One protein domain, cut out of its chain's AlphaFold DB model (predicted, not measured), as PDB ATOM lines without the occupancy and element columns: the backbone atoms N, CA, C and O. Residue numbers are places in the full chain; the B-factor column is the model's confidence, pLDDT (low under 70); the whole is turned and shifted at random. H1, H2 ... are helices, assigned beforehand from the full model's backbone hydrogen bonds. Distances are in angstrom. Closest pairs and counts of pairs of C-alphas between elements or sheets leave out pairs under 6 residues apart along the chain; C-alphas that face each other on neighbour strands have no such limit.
ATOM      1  N   CYS A 331     -33.587  38.745  14.683       89.38
ATOM      2  CA  CYS A 331     -33.857  37.310  14.827       89.38
ATOM      3  C   CYS A 331     -32.842  36.541  15.697       89.38
ATOM      4  O   CYS A 331     -33.247  35.631  16.416       89.38
ATOM      5  N   TYR A 332     -31.553  36.916  15.690       91.50
ATOM      6  CA  TYR A 332     -30.541  36.300  16.562       91.50
ATOM      7  C   TYR A 332     -30.825  36.564  18.050       91.50
ATOM      8  O   TYR A 332     -30.650  35.678  18.881       91.50
ATOM      9  N   MET A 333     -31.270  37.778  18.383       91.12
ATOM     10  CA  MET A 333     -31.601  38.193  19.743       91.12
ATOM     11  C   MET A 333     -32.916  37.548  20.167       91.12
ATOM     12  O   MET A 333     -32.988  36.980  21.252       91.12
ATOM     13  N   ASN A 334     -33.916  37.551  19.283       91.69
ATOM     14  CA  ASN A 334     -35.219  36.952  19.552       91.69
ATOM     15  C   ASN A 334     -35.087  35.450  19.848       91.69
ATOM     16  O   ASN A 334     -35.649  34.982  20.830       91.69
ATOM     17  N   ALA A 335     -34.289  34.709  19.071       91.50
ATOM     18  CA  ALA A 335     -34.034  33.289  19.326       91.50
ATOM     19  C   ALA A 335     -33.380  33.036  20.700       91.50
ATOM     20  O   ALA A 335     -33.744  32.082  21.383       91.50
ATOM     21  N   ILE A 336     -32.450  33.901  21.126       92.75
ATOM     22  CA  ILE A 336     -31.816  33.806  22.450       92.75
ATOM     23  C   ILE A 336     -32.825  34.124  23.560       92.75
ATOM     24  O   ILE A 336     -32.906  33.371  24.522       92.75
ATOM     25  N   VAL A 337     -33.622  35.190  23.434       91.75
ATOM     26  CA  VAL A 337     -34.631  35.557  24.447       91.75
ATOM     27  C   VAL A 337     -35.673  34.447  24.618       91.75
ATOM     28  O   VAL A 337     -35.986  34.096  25.750       91.75
ATOM     29  N   GLN A 338     -36.144  33.838  23.524       90.69
ATOM     30  CA  GLN A 338     -37.060  32.690  23.578       90.69
ATOM     31  C   GLN A 338     -36.423  31.479  24.278       90.69
ATOM     32  O   GLN A 338     -37.035  30.876  25.157       90.69
ATOM     33  N   ALA A 339     -35.163  31.161  23.959       91.94
ATOM     34  CA  ALA A 339     -34.435  30.080  24.623       91.94
ATOM     35  C   ALA A 339     -34.209  30.343  26.126       91.94
ATOM     36  O   ALA A 339     -34.235  29.405  26.913       91.94
ATOM     37  N   LEU A 340     -34.015  31.603  26.534       91.56
ATOM     38  CA  LEU A 340     -33.881  31.990  27.942       91.56
ATOM     39  C   LEU A 340     -35.225  31.995  28.690       91.56
ATOM     40  O   LEU A 340     -35.260  31.641  29.864       91.56
ATOM     41  N   ALA A 341     -36.330  32.349  28.025       89.31
ATOM     42  CA  ALA A 341     -37.680  32.281  28.595       89.31
ATOM     43  C   ALA A 341     -38.125  30.837  28.893       89.31
ATOM     44  O   ALA A 341     -38.867  30.601  29.845       89.31
ATOM     45  N   ALA A 342     -37.616  29.871  28.125       87.88
ATOM     46  CA  ALA A 342     -37.842  28.441  28.328       87.88
ATOM     47  C   ALA A 342     -37.050  27.824  29.506       87.88
ATOM     48  O   ALA A 342     -37.138  26.617  29.717       87.88
ATOM     49  N   LEU A 343     -36.279  28.611  30.273       90.06
ATOM     50  CA  LEU A 343     -35.465  28.144  31.405       90.06
ATOM     51  C   LEU A 343     -36.012  28.692  32.742       90.06
ATOM     52  O   LEU A 343     -35.640  29.801  33.137       90.06
ATOM     53  N   PRO A 344     -36.859  27.944  33.481       85.38
ATOM     54  CA  PRO A 344     -37.516  28.450  34.691       85.38
ATOM     55  C   PRO A 344     -36.545  28.932  35.775       85.38
ATOM     56  O   PRO A 344     -36.768  29.991  36.353       85.38
ATOM     57  N   GLU A 345     -35.445  28.206  36.001       87.12
ATOM     58  CA  GLU A 345     -34.393  28.565  36.968       87.12
ATOM     59  C   GLU A 345     -33.654  29.861  36.605       87.12
ATOM     60  O   GLU A 345     -33.226  30.613  37.477       87.12
ATOM     61  N   PHE A 346     -33.505  30.145  35.308       88.50
ATOM     62  CA  PHE A 346     -32.872  31.374  34.835       88.50
ATOM     63  C   PHE A 346     -33.818  32.570  34.987       88.50
ATOM     64  O   PHE A 346     -33.402  33.638  35.436       88.50
ATOM     65  N   VAL A 347     -35.100  32.377  34.658       86.50
ATOM     66  CA  VAL A 347     -36.147  33.393  34.822       86.50
ATOM     67  C   VAL A 347     -36.322  33.748  36.300       86.50
ATOM     68  O   VAL A 347     -36.254  34.929  36.642       86.50
ATOM     69  N   SER A 348     -36.465  32.754  37.184       85.81
ATOM     70  CA  SER A 348     -36.520  33.000  38.630       85.81
ATOM     71  C   SER A 348     -35.202  33.589  39.135       85.81
ATOM     72  O   SER A 348     -35.215  34.567  39.872       85.81
ATOM     73  N   GLY A 349     -34.051  33.110  38.656       84.12
ATOM     74  CA  GLY A 349     -32.734  33.657  38.989       84.12
ATOM     75  C   GLY A 349     -32.552  35.148  38.666       84.12
ATOM     76  O   GLY A 349     -31.859  35.834  39.417       84.12
ATOM     77  N   ILE A 350     -33.186  35.653  37.599       83.00
ATOM     78  CA  ILE A 350     -33.220  37.081  37.223       83.00
ATOM     79  C   ILE A 350     -34.198  37.895  38.083       83.00
ATOM     80  O   ILE A 350     -33.955  39.082  38.310       83.00
ATOM     81  N   GLN A 351     -35.298  37.282  38.520       77.69
ATOM     82  CA  GLN A 351     -36.326  37.912  39.354       77.69
ATOM     83  C   GLN A 351     -35.942  37.921  40.845       77.69
ATOM     84  O   GLN A 351     -36.334  38.828  41.573       77.69
ATOM     85  N   ASN A 352     -35.131  36.957  41.288       81.38
ATOM     86  CA  ASN A 352     -34.688  36.791  42.669       81.38
ATOM     87  C   ASN A 352     -33.722  37.905  43.094       81.38
ATOM     88  O   ASN A 352     -32.517  37.838  42.844       81.38
ATOM     89  N   GLU A 353     -34.248  38.895  43.810       71.69
ATOM     90  CA  GLU A 353     -33.530  40.096  44.258       71.69
ATOM     91  C   GLU A 353     -32.248  39.771  45.045       71.69
ATOM     92  O   GLU A 353     -31.211  40.405  44.850       71.69
ATOM     93  N   GLU A 354     -32.249  38.701  45.846       72.75
ATOM     94  CA  GLU A 354     -31.060  38.237  46.572       72.75
ATOM     95  C   GLU A 354     -29.891  37.830  45.667       72.75
ATOM     96  O   GLU A 354     -28.727  38.044  46.019       72.75
ATOM     97  N   ASN A 355     -30.171  37.245  44.500       74.19
ATOM     98  CA  ASN A 355     -29.128  36.913  43.530       74.19
ATOM     99  C   ASN A 355     -28.540  38.185  42.917       74.19
ATOM    100  O   ASN A 355     -27.335  38.249  42.675       74.19
ATOM    101  N   LEU A 356     -29.361  39.220  42.732       72.62
ATOM    102  CA  LEU A 356     -28.925  40.513  42.206       72.62
ATOM    103  C   LEU A 356     -28.018  41.220  43.205       72.62
ATOM    104  O   LEU A 356     -26.941  41.673  42.829       72.62
ATOM    105  N   LEU A 357     -28.395  41.230  44.483       72.69
ATOM    106  CA  LEU A 357     -27.583  41.776  45.573       72.69
ATOM    107  C   LEU A 357     -26.223  41.061  45.668       72.69
ATOM    108  O   LEU A 357     -25.188  41.725  45.733       72.69
ATOM    109  N   LYS A 358     -26.198  39.724  45.540       74.19
ATOM    110  CA  LYS A 358     -24.958  38.924  45.444       74.19
ATOM    111  C   LYS A 358     -24.122  39.255  44.194       74.19
ATOM    112  O   LYS A 358     -22.895  39.171  44.248       74.19
ATOM    113  N   ILE A 359     -24.743  39.630  43.070       71.44
ATOM    114  CA  ILE A 359     -24.046  40.054  41.838       71.44
ATOM    115  C   ILE A 359     -23.494  41.483  41.969       71.44
ATOM    116  O   ILE A 359     -22.346  41.717  41.594       71.44
ATOM    117  N   ILE A 360     -24.266  42.418  42.535       70.06
ATOM    118  CA  ILE A 360     -23.841  43.799  42.818       70.06
ATOM    119  C   ILE A 360     -22.647  43.786  43.778       70.06
ATOM    120  O   ILE A 360     -21.637  44.428  43.505       70.06
ATOM    121  N   GLN A 361     -22.713  42.994  44.854       68.38
ATOM    122  CA  GLN A 361     -21.624  42.842  45.827       68.38
ATOM    123  C   GLN A 361     -20.322  42.312  45.198       68.38
ATOM    124  O   GLN A 361     -19.235  42.625  45.676       68.38
ATOM    125  N   LYS A 362     -20.423  41.521  44.120       66.50
ATOM    126  CA  LYS A 362     -19.277  40.992  43.364       66.50
ATOM    127  C   LYS A 362     -18.754  41.941  42.281       66.50
ATOM    128  O   LYS A 362     -17.726  41.630  41.679       66.50
ATOM    129  N   GLN A 363     -19.416  43.066  41.997       63.78
ATOM    130  CA  GLN A 363     -18.864  44.039  41.055       63.78
ATOM    131  C   GLN A 363     -17.693  44.808  41.685       63.78
ATOM    132  O   GLN A 363     -17.806  45.274  42.819       63.78
ATOM    133  N   PRO A 364     -16.582  45.008  40.950       52.00
ATOM    134  CA  PRO A 364     -15.456  45.806  41.415       52.00
ATOM    135  C   PRO A 364     -15.801  47.298  41.327       52.00
ATOM    136  O   PRO A 364     -15.368  48.011  40.421       52.00
ATOM    137  N   HIS A 365     -16.607  47.784  42.268       50.75
ATOM    138  CA  HIS A 365     -16.763  49.215  42.486       50.75
ATOM    139  C   HIS A 365     -15.511  49.746  43.190       50.75
ATOM    140  O   HIS A 365     -15.144  49.302  44.277       50.75
ATOM    141  N   SER A 366     -14.829  50.681  42.532       48.81
ATOM    142  CA  SER A 366     -13.653  51.355  43.070       48.81
ATOM    143  C   SER A 366     -14.007  52.128  44.343       48.81
ATOM    144  O   SER A 366     -14.968  52.888  44.326       48.81
ATOM    145  N   SER A 367     -13.150  51.986  45.359       44.59
ATOM    146  CA  SER A 367     -13.191  52.578  46.709       44.59
ATOM    147  C   SER A 367     -14.065  51.876  47.777       44.59
ATOM    148  O   SER A 367     -15.287  51.957  47.841       44.59
ATOM    149  N   ALA A 368     -13.341  51.195  48.671       56.53
ATOM    150  CA  ALA A 368     -13.531  51.118  50.122       56.53
ATOM    151  C   ALA A 368     -14.959  51.032  50.711       56.53
ATOM    152  O   ALA A 368     -15.541  52.036  51.119       56.53
ATOM    153  N   LYS A 369     -15.422  49.793  50.928       52.00
ATOM    154  CA  LYS A 369     -15.882  49.205  52.215       52.00
ATOM    155  C   LYS A 369     -16.753  47.982  51.916       52.00
ATOM    156  O   LYS A 369     -17.537  47.994  50.969       52.00
ATOM    157  N   VAL A 370     -16.636  46.932  52.730       55.25
ATOM    158  CA  VAL A 370     -17.562  45.791  52.683       55.25
ATOM    159  C   VAL A 370     -18.931  46.299  53.132       55.25
ATOM    160  O   VAL A 370     -19.139  46.549  54.314       55.25
ATOM    161  N   LYS A 371     -19.840  46.521  52.178       67.25
ATOM    162  CA  LYS A 371     -21.207  46.966  52.470       67.25
ATOM    163  C   LYS A 371     -22.009  45.788  53.014       67.25
ATOM    164  O   LYS A 371     -22.030  44.722  52.394       67.25
ATOM    165  N   THR A 372     -22.669  45.985  54.151       75.88
ATOM    166  CA  THR A 372     -23.576  44.989  54.741       75.88
ATOM    167  C   THR A 372     -24.741  44.714  53.786       75.88
ATOM    168  O   THR A 372     -25.140  45.597  53.025       75.88
ATOM    169  N   MET A 373     -25.319  43.509  53.823       73.19
ATOM    170  CA  MET A 373     -26.425  43.125  52.930       73.19
ATOM    171  C   MET A 373     -27.614  44.102  53.002       73.19
ATOM    172  O   MET A 373     -28.214  44.424  51.984       73.19
ATOM    173  N   GLU A 374     -27.900  44.645  54.184       77.19
ATOM    174  CA  GLU A 374     -28.935  45.663  54.418       77.19
ATOM    175  C   GLU A 374     -28.614  47.010  53.753       77.19
ATOM    176  O   GLU A 374     -29.494  47.648  53.183       77.19
ATOM    177  N   GLN A 375     -27.340  47.420  53.745       77.06
ATOM    178  CA  GLN A 375     -26.885  48.616  53.027       77.06
ATOM    179  C   GLN A 375     -26.937  48.416  51.510       77.06
ATOM    180  O   GLN A 375     -27.168  49.362  50.767       77.06
ATOM    181  N   LEU A 376     -26.725  47.188  51.028       74.69
ATOM    182  CA  LEU A 376     -26.926  46.848  49.618       74.69
ATOM    183  C   LEU A 376     -28.411  46.847  49.240       74.69
ATOM    184  O   LEU A 376     -28.733  47.357  48.170       74.69
ATOM    185  N   LYS A 377     -29.299  46.349  50.116       78.81
ATOM    186  CA  LYS A 377     -30.759  46.455  49.948       78.81
ATOM    187  C   LYS A 377     -31.198  47.914  49.857       78.81
ATOM    188  O   LYS A 377     -31.721  48.299  48.822       78.81
ATOM    189  N   THR A 378     -30.861  48.765  50.828       79.62
ATOM    190  CA  THR A 378     -31.277  50.182  50.791       79.62
ATOM    191  C   THR A 378     -30.724  50.950  49.585       79.62
ATOM    192  O   THR A 378     -31.429  51.788  49.032       79.62
ATOM    193  N   ILE A 379     -29.508  50.647  49.111       74.69
ATOM    194  CA  ILE A 379     -28.976  51.204  47.852       74.69
ATOM    195  C   ILE A 379     -29.783  50.701  46.641       74.69
ATOM    196  O   ILE A 379     -30.125  51.499  45.771       74.69
ATOM    197  N   PHE A 380     -30.100  49.406  46.578       74.38
ATOM    198  CA  PHE A 380     -30.887  48.805  45.496       74.38
ATOM    199  C   PHE A 380     -32.335  49.323  45.463       74.38
ATOM    200  O   PHE A 380     -32.832  49.685  44.398       74.38
ATOM    201  N   ASP A 381     -32.979  49.447  46.620       73.88
ATOM    202  CA  ASP A 381     -34.327  50.004  46.770       73.88
ATOM    203  C   ASP A 381     -34.359  51.498  46.421       73.88
ATOM    204  O   ASP A 381     -35.306  51.975  45.794       73.88
ATOM    205  N   ASN A 382     -33.288  52.236  46.727       76.25
ATOM    206  CA  ASN A 382     -33.123  53.618  46.285       76.25
ATOM    207  C   ASN A 382     -32.926  53.696  44.757       76.25
ATOM    208  O   ASN A 382     -33.577  54.503  44.100       76.25
ATOM    209  N   TRP A 383     -32.149  52.800  44.131       72.75
ATOM    210  CA  TRP A 383     -32.086  52.696  42.659       72.75
ATOM    211  C   TRP A 383     -33.441  52.349  42.022       72.75
ATOM    212  O   TRP A 383     -33.762  52.852  40.944       72.75
ATOM    213  N   ARG A 384     -34.254  51.519  42.687       68.62
ATOM    214  CA  ARG A 384     -35.599  51.136  42.231       68.62
ATOM    215  C   ARG A 384     -36.598  52.290  42.333       68.62
ATOM    216  O   ARG A 384     -37.345  52.521  41.388       68.62
ATOM    217  N   THR A 385     -36.599  53.018  43.450       67.62
ATOM    218  CA  THR A 385     -37.548  54.115  43.727       67.62
ATOM    219  C   THR A 385     -37.167  55.434  43.053       67.62
ATOM    220  O   THR A 385     -38.050  56.144  42.583       67.62
ATOM    221  N   SER A 386     -35.873  55.735  42.896       61.16
ATOM    222  CA  SER A 386     -35.390  56.878  42.095       61.16
ATOM    223  C   SER A 386     -35.591  56.705  40.583       61.16
ATOM    224  O   SER A 386     -35.352  57.641  39.818       61.16
ATOM    225  N   GLY A 387     -35.979  55.508  40.128       55.41
ATOM    226  CA  GLY A 387     -36.061  55.169  38.709       55.41
ATOM    227  C   GLY A 387     -34.700  55.146  38.005       55.41
ATOM    228  O   GLY A 387     -34.657  55.130  36.770       55.41
ATOM    229  N   ASP A 388     -33.583  55.143  38.748       56.25
ATOM    230  CA  ASP A 388     -32.243  55.235  38.172       56.25
ATOM    231  C   ASP A 388     -31.762  53.890  37.601       56.25
ATOM    232  O   ASP A 388     -30.851  53.214  38.092       56.25
ATOM    233  N   THR A 389     -32.377  53.519  36.477       59.44
ATOM    234  CA  THR A 389     -32.082  52.300  35.718       59.44
ATOM    235  C   THR A 389     -30.628  52.201  35.244       59.44
ATOM    236  O   THR A 389     -30.245  51.134  34.772       59.44
ATOM    237  N   LYS A 390     -29.784  53.242  35.386       64.00
ATOM    238  CA  LYS A 390     -28.368  53.245  34.961       64.00
ATOM    239  C   LYS A 390     -27.546  52.087  35.543       64.00
ATOM    240  O   LYS A 390     -26.645  51.596  34.861       64.00
ATOM    241  N   HIS A 391     -27.854  51.632  36.759       66.25
ATOM    242  CA  HIS A 391     -27.065  50.606  37.451       66.25
ATOM    243  C   HIS A 391     -27.322  49.177  36.928       66.25
ATOM    244  O   HIS A 391     -26.369  48.430  36.691       66.25
ATOM    245  N   LEU A 392     -28.578  48.803  36.646       76.56
ATOM    246  CA  LEU A 392     -28.955  47.463  36.150       76.56
ATOM    247  C   LEU A 392     -29.883  47.475  34.907       76.56
ATOM    248  O   LEU A 392     -30.806  46.659  34.813       76.56
ATOM    249  N   PRO A 393     -29.628  48.308  33.875       80.12
ATOM    250  CA  PRO A 393     -30.604  48.567  32.809       80.12
ATOM    251  C   PRO A 393     -30.873  47.317  31.963       80.12
ATOM    252  O   PRO A 393     -32.002  47.036  31.569       80.12
ATOM    253  N   LEU A 394     -29.816  46.539  31.706       85.31
ATOM    254  CA  LEU A 394     -29.872  45.326  30.891       85.31
ATOM    255  C   LEU A 394     -30.705  44.234  31.564       85.31
ATOM    256  O   LEU A 394     -31.439  43.521  30.898       85.31
ATOM    257  N   GLN A 395     -30.565  44.095  32.880       85.31
ATOM    258  CA  GLN A 395     -31.226  43.036  33.627       85.31
ATOM    259  C   GLN A 395     -32.701  43.378  33.860       85.31
ATOM    260  O   GLN A 395     -33.552  42.513  33.681       85.31
ATOM    261  N   TYR A 396     -33.006  44.644  34.159       84.06
ATOM    262  CA  TYR A 396     -34.379  45.136  34.260       84.06
ATOM    263  C   TYR A 396     -35.154  44.937  32.947       84.06
ATOM    264  O   TYR A 396     -36.196  44.284  32.938       84.06
ATOM    265  N   THR A 397     -34.604  45.399  31.817       86.81
ATOM    266  CA  THR A 397     -35.269  45.242  30.509       86.81
ATOM    267  C   THR A 397     -35.323  43.798  30.016       86.81
ATOM    268  O   THR A 397     -36.302  43.426  29.375       86.81
ATOM    269  N   LEU A 398     -34.337  42.957  30.347       90.25
ATOM    270  CA  LEU A 398     -34.428  41.519  30.091       90.25
ATOM    271  C   LEU A 398     -35.531  40.869  30.941       90.25
ATOM    272  O   LEU A 398     -36.306  40.088  30.401       90.25
ATOM    273  N   SER A 399     -35.650  41.213  32.228       88.38
ATOM    274  CA  SER A 399     -36.701  40.690  33.115       88.38
ATOM    275  C   SER A 399     -38.103  41.036  32.602       88.38
ATOM    276  O   SER A 399     -38.938  40.146  32.450       88.38
ATOM    277  N   GLN A 400     -38.331  42.303  32.231       88.25
ATOM    278  CA  GLN A 400     -39.594  42.751  31.633       88.25
ATOM    279  C   GLN A 400     -39.915  42.003  30.330       88.25
ATOM    280  O   GLN A 400     -41.038  41.539  30.144       88.25
ATOM    281  N   LEU A 401     -38.928  41.846  29.438       89.56
ATOM    282  CA  LEU A 401     -39.126  41.160  28.160       89.56
ATOM    283  C   LEU A 401     -39.418  39.663  28.350       89.56
ATOM    284  O   LEU A 401     -40.282  39.115  27.669       89.56
ATOM    285  N   LEU A 402     -38.740  39.002  29.295       89.75
ATOM    286  CA  LEU A 402     -39.010  37.606  29.652       89.75
ATOM    287  C   LEU A 402     -40.420  37.446  30.239       89.75
ATOM    288  O   LEU A 402     -41.129  36.527  29.843       89.75
ATOM    289  N   GLN A 403     -40.860  38.357  31.115       88.06
ATOM    290  CA  GLN A 403     -42.230  38.354  31.643       88.06
ATOM    291  C   GLN A 403     -43.277  38.529  30.535       88.06
ATOM    292  O   GLN A 403     -44.258  37.795  30.524       88.06
ATOM    293  N   GLN A 404     -43.052  39.420  29.563       87.56
ATOM    294  CA  GLN A 404     -43.944  39.574  28.404       87.56
ATOM    295  C   GLN A 404     -44.011  38.304  27.539       87.56
ATOM    296  O   GLN A 404     -45.090  37.924  27.093       87.56
ATOM    297  N   VAL A 405     -42.884  37.613  27.328       87.62
ATOM    298  CA  VAL A 405     -42.846  36.352  26.560       87.62
ATOM    299  C   VAL A 405     -43.552  35.201  27.293       87.62
ATOM    300  O   VAL A 405     -44.141  34.349  26.628       87.62
ATOM    301  N   ILE A 406     -43.492  35.175  28.630       86.25
ATOM    302  CA  ILE A 406     -44.001  34.086  29.487       86.25
ATOM    303  C   ILE A 406     -45.475  34.259  29.859       86.25
ATOM    304  O   ILE A 406     -46.238  33.303  29.752       86.25
ATOM    305  N   ASN A 407     -45.863  35.451  30.315       83.88
ATOM    306  CA  ASN A 407     -47.246  35.764  30.695       83.88
ATOM    307  C   ASN A 407     -48.117  36.013  29.457       83.88
ATOM    308  O   ASN A 407     -49.335  35.876  29.508       83.88
ATOM    309  N   GLY A 408     -47.463  36.387  28.359       71.44
ATOM    310  CA  GLY A 408     -48.080  36.699  27.091       71.44
ATOM    311  C   GLY A 408     -48.568  38.133  26.963       71.44
ATOM    312  O   GLY A 408     -48.828  38.850  27.927       71.44
ATOM    313  N   SER A 409     -48.694  38.537  25.707       66.62
ATOM    314  CA  SER A 409     -49.386  39.746  25.288       66.62
ATOM    315  C   SER A 409     -50.197  39.444  24.034       66.62
ATOM    316  O   SER A 409     -49.767  38.670  23.172       66.62
ATOM    317  N   GLU A 410     -51.365  40.074  23.923       64.44
ATOM    318  CA  GLU A 410     -52.218  40.018  22.728       64.44
ATOM    319  C   GLU A 410     -51.536  40.671  21.513       64.44
ATOM    320  O   GLU A 410     -51.794  40.321  20.362       64.44
ATOM    321  N   THR A 411     -50.625  41.611  21.773       73.56
ATOM    322  CA  THR A 411     -49.805  42.293  20.773       73.56
ATOM    323  C   THR A 411     -48.432  41.640  20.623       73.56
ATOM    324  O   THR A 411     -47.888  41.028  21.543       73.56
ATOM    325  N   SER A 412     -47.836  41.790  19.440       80.69
ATOM    326  CA  SER A 412     -46.477  41.331  19.152       80.69
ATOM    327  C   SER A 412     -45.438  42.121  19.956       80.69
ATOM    328  O   SER A 412     -45.369  43.347  19.843       80.69
ATOM    329  N   ILE A 413     -44.598  41.425  20.720       87.69
ATOM    330  CA  ILE A 413     -43.692  42.037  21.700       87.69
ATOM    331  C   ILE A 413     -42.551  42.790  20.995       87.69
ATOM    332  O   ILE A 413     -41.892  42.228  20.116       87.69
ATOM    333  N   ASN A 414     -42.271  44.036  21.403       88.62
ATOM    334  CA  ASN A 414     -41.155  44.836  20.884       88.62
ATOM    335  C   ASN A 414     -39.865  44.645  21.726       88.62
ATOM    336  O   ASN A 414     -39.807  45.130  22.856       88.62
ATOM    337  N   PRO A 415     -38.793  44.022  21.191       89.62
ATOM    338  CA  PRO A 415     -37.524  43.838  21.904       89.62
ATOM    339  C   PRO A 415     -36.523  45.008  21.756       89.62
ATOM    340  O   PRO A 415     -35.377  44.903  22.203       89.62
ATOM    341  N   GLU A 416     -36.908  46.120  21.125       87.62
ATOM    342  CA  GLU A 416     -36.068  47.313  20.941       87.62
ATOM    343  C   GLU A 416     -35.464  47.893  22.240       87.62
ATOM    344  O   GLU A 416     -34.269  48.212  22.228       87.62
ATOM    345  N   PRO A 417     -36.178  47.985  23.386       88.12
ATOM    346  CA  PRO A 417     -35.593  48.535  24.614       88.12
ATOM    347  C   PRO A 417     -34.357  47.749  25.077       88.12
ATOM    348  O   PRO A 417     -33.328  48.338  25.424       88.12
ATOM    349  N   LEU A 418     -34.421  46.414  24.991       89.25
ATOM    350  CA  LEU A 418     -33.300  45.524  25.295       89.25
ATOM    351  C   LEU A 418     -32.147  45.731  24.300       89.25
ATOM    352  O   LEU A 418     -30.991  45.884  24.708       89.25
ATOM    353  N   LYS A 419     -32.455  45.798  22.998       88.62
ATOM    354  CA  LYS A 419     -31.471  46.044  21.931       88.62
ATOM    355  C   LYS A 419     -30.709  47.352  22.133       88.62
ATOM    356  O   LYS A 419     -29.481  47.355  22.015       88.62
ATOM    357  N   ASN A 420     -31.404  48.434  22.474       87.56
ATOM    358  CA  ASN A 420     -30.805  49.752  22.687       87.56
ATOM    359  C   ASN A 420     -29.827  49.744  23.874       87.56
ATOM    360  O   ASN A 420     -28.740  50.321  23.795       87.56
ATOM    361  N   ILE A 421     -30.148  49.022  24.949       87.81
ATOM    362  CA  ILE A 421     -29.251  48.864  26.104       87.81
ATOM    363  C   ILE A 421     -28.069  47.940  25.780       87.81
ATOM    364  O   ILE A 421     -26.934  48.244  26.160       87.81
ATOM    365  N   MET A 422     -28.289  46.852  25.037       87.44
ATOM    366  CA  MET A 422     -27.206  45.993  24.547       87.44
ATOM    367  C   MET A 422     -26.239  46.761  23.635       87.44
ATOM    368  O   MET A 422     -25.029  46.611  23.789       87.44
ATOM    369  N   GLY A 423     -26.750  47.615  22.741       85.94
ATOM    370  CA  GLY A 423     -25.948  48.482  21.872       85.94
ATOM    371  C   GLY A 423     -25.119  49.506  22.648       85.94
ATOM    372  O   GLY A 423     -23.931  49.659  22.371       85.94
ATOM    373  N   LYS A 424     -25.701  50.136  23.680       85.25
ATOM    374  CA  LYS A 424     -24.975  51.038  24.597       85.25
ATOM    375  C   LYS A 424     -23.871  50.322  25.387       85.25
ATOM    376  O   LYS A 424     -22.832  50.920  25.640       85.25
ATOM    377  N   LYS A 425     -24.076  49.055  25.779       84.25
ATOM    378  CA  LYS A 425     -23.080  48.268  26.534       84.25
ATOM    379  C   LYS A 425     -21.997  47.621  25.668       84.25
ATOM    380  O   LYS A 425     -20.896  47.400  26.165       84.25
ATOM    381  N   ASN A 426     -22.287  47.270  24.415       82.69
ATOM    382  CA  ASN A 426     -21.316  46.651  23.516       82.69
ATOM    383  C   ASN A 426     -21.576  47.071  22.053       82.69
ATOM    384  O   ASN A 426     -22.638  46.749  21.508       82.69
ATOM    385  N   PRO A 427     -20.600  47.713  21.376       84.00
ATOM    386  CA  PRO A 427     -20.780  48.253  20.028       84.00
ATOM    387  C   PRO A 427     -21.095  47.188  18.968       84.00
ATOM    388  O   PRO A 427     -21.691  47.522  17.946       84.00
ATOM    389  N   ILE A 428     -20.788  45.906  19.216       83.62
ATOM    390  CA  ILE A 428     -21.179  44.787  18.337       83.62
ATOM    391  C   ILE A 428     -22.703  44.755  18.127       83.62
ATOM    392  O   ILE A 428     -23.171  44.377  17.055       83.62
ATOM    393  N   PHE A 429     -23.492  45.179  19.119       84.12
ATOM    394  CA  PHE A 429     -24.950  45.207  19.018       84.12
ATOM    395  C   PHE A 429     -25.511  46.539  18.498       84.12
ATOM    396  O   PHE A 429     -26.690  46.573  18.142       84.12
ATOM    397  N   ALA A 430     -24.702  47.598  18.400       76.44
ATOM    398  CA  ALA A 430     -25.130  48.925  17.945       76.44
ATOM    399  C   ALA A 430     -25.180  49.076  16.409       76.44
ATOM    400  O   ALA A 430     -25.808  49.999  15.905       76.44
TER     401      ALA A 430
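What this domain is: This is residues 331 to 430 of the 435 residues of the protein "AMP deaminase" of Phytophthora nicotianae (UniProt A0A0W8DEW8). Two groups of helices stand end to end: in the larger one H5 lies in the middle with H1, H2 and H6 packed round it, and in the smaller one H3 and H4 cross. Residues 362 to 369, in the link from H3 to H4, stick out as a loop. The printed part has 100 residues with six named helices, H1 to H6 in chain order, and no named strand; the class is all helix and the helix packing is mostly crossed, with one of four touching pairs at a shallow tilt. It is only just compact, close to loose, with a radius of gyration of the C-alphas of 15.2 A, and spans 45 by 29 by 23 A.

How they stand to each other: H1, residues 331 to 341, and H2, residues 344 to 351, touch only at the corner, and only just, with 3 pairs of C-alphas within 8 A; the closest are Ala 341 and Val 347, 6.5 A. H3, residues 353 to 361, touches H4, residues 373 to 385, about perpendicular at 73 degrees; their closest C-alphas are those of Leu 357 and Leu 376, 6.5 A. The hub is H5, residues 393 to 407. With residues 402 to 406 alone it touches H1, closest at the C-alphas of Leu 402 and Ala 341, 5.6 A. It touches H2 at a steep tilt of 46 degrees, closest at the C-alphas of Ser 399 and Ile 350, 6.5 A. H5 and H6, residues 416 to 425, form a helical hairpin, a shallow tilt of 27 degrees, opposite ways; the C-alphas of Thr 397 and Leu 418 are closest, 5.6 A. H4 is apart from H5. In the six helices every O i to N i+4 pair is within hydrogen-bond range.

Where its parts are: H1 begins at C-alpha 331 (-33.857, 37.310, 14.827). H4 measures 18.1 A and H5 21.1 A. H6 ends at C-alpha 425 (-23.080, 48.268, 26.534).

The domain as a whole: The C-alphas of Ala 368 and Glu 410 are farthest apart, 48.7 A. The printed part has no cut; the link from H3 to H4 is long. In this model pLDDT is under 70 at residues 361 to 371, 384 to 391 and 409 to 410.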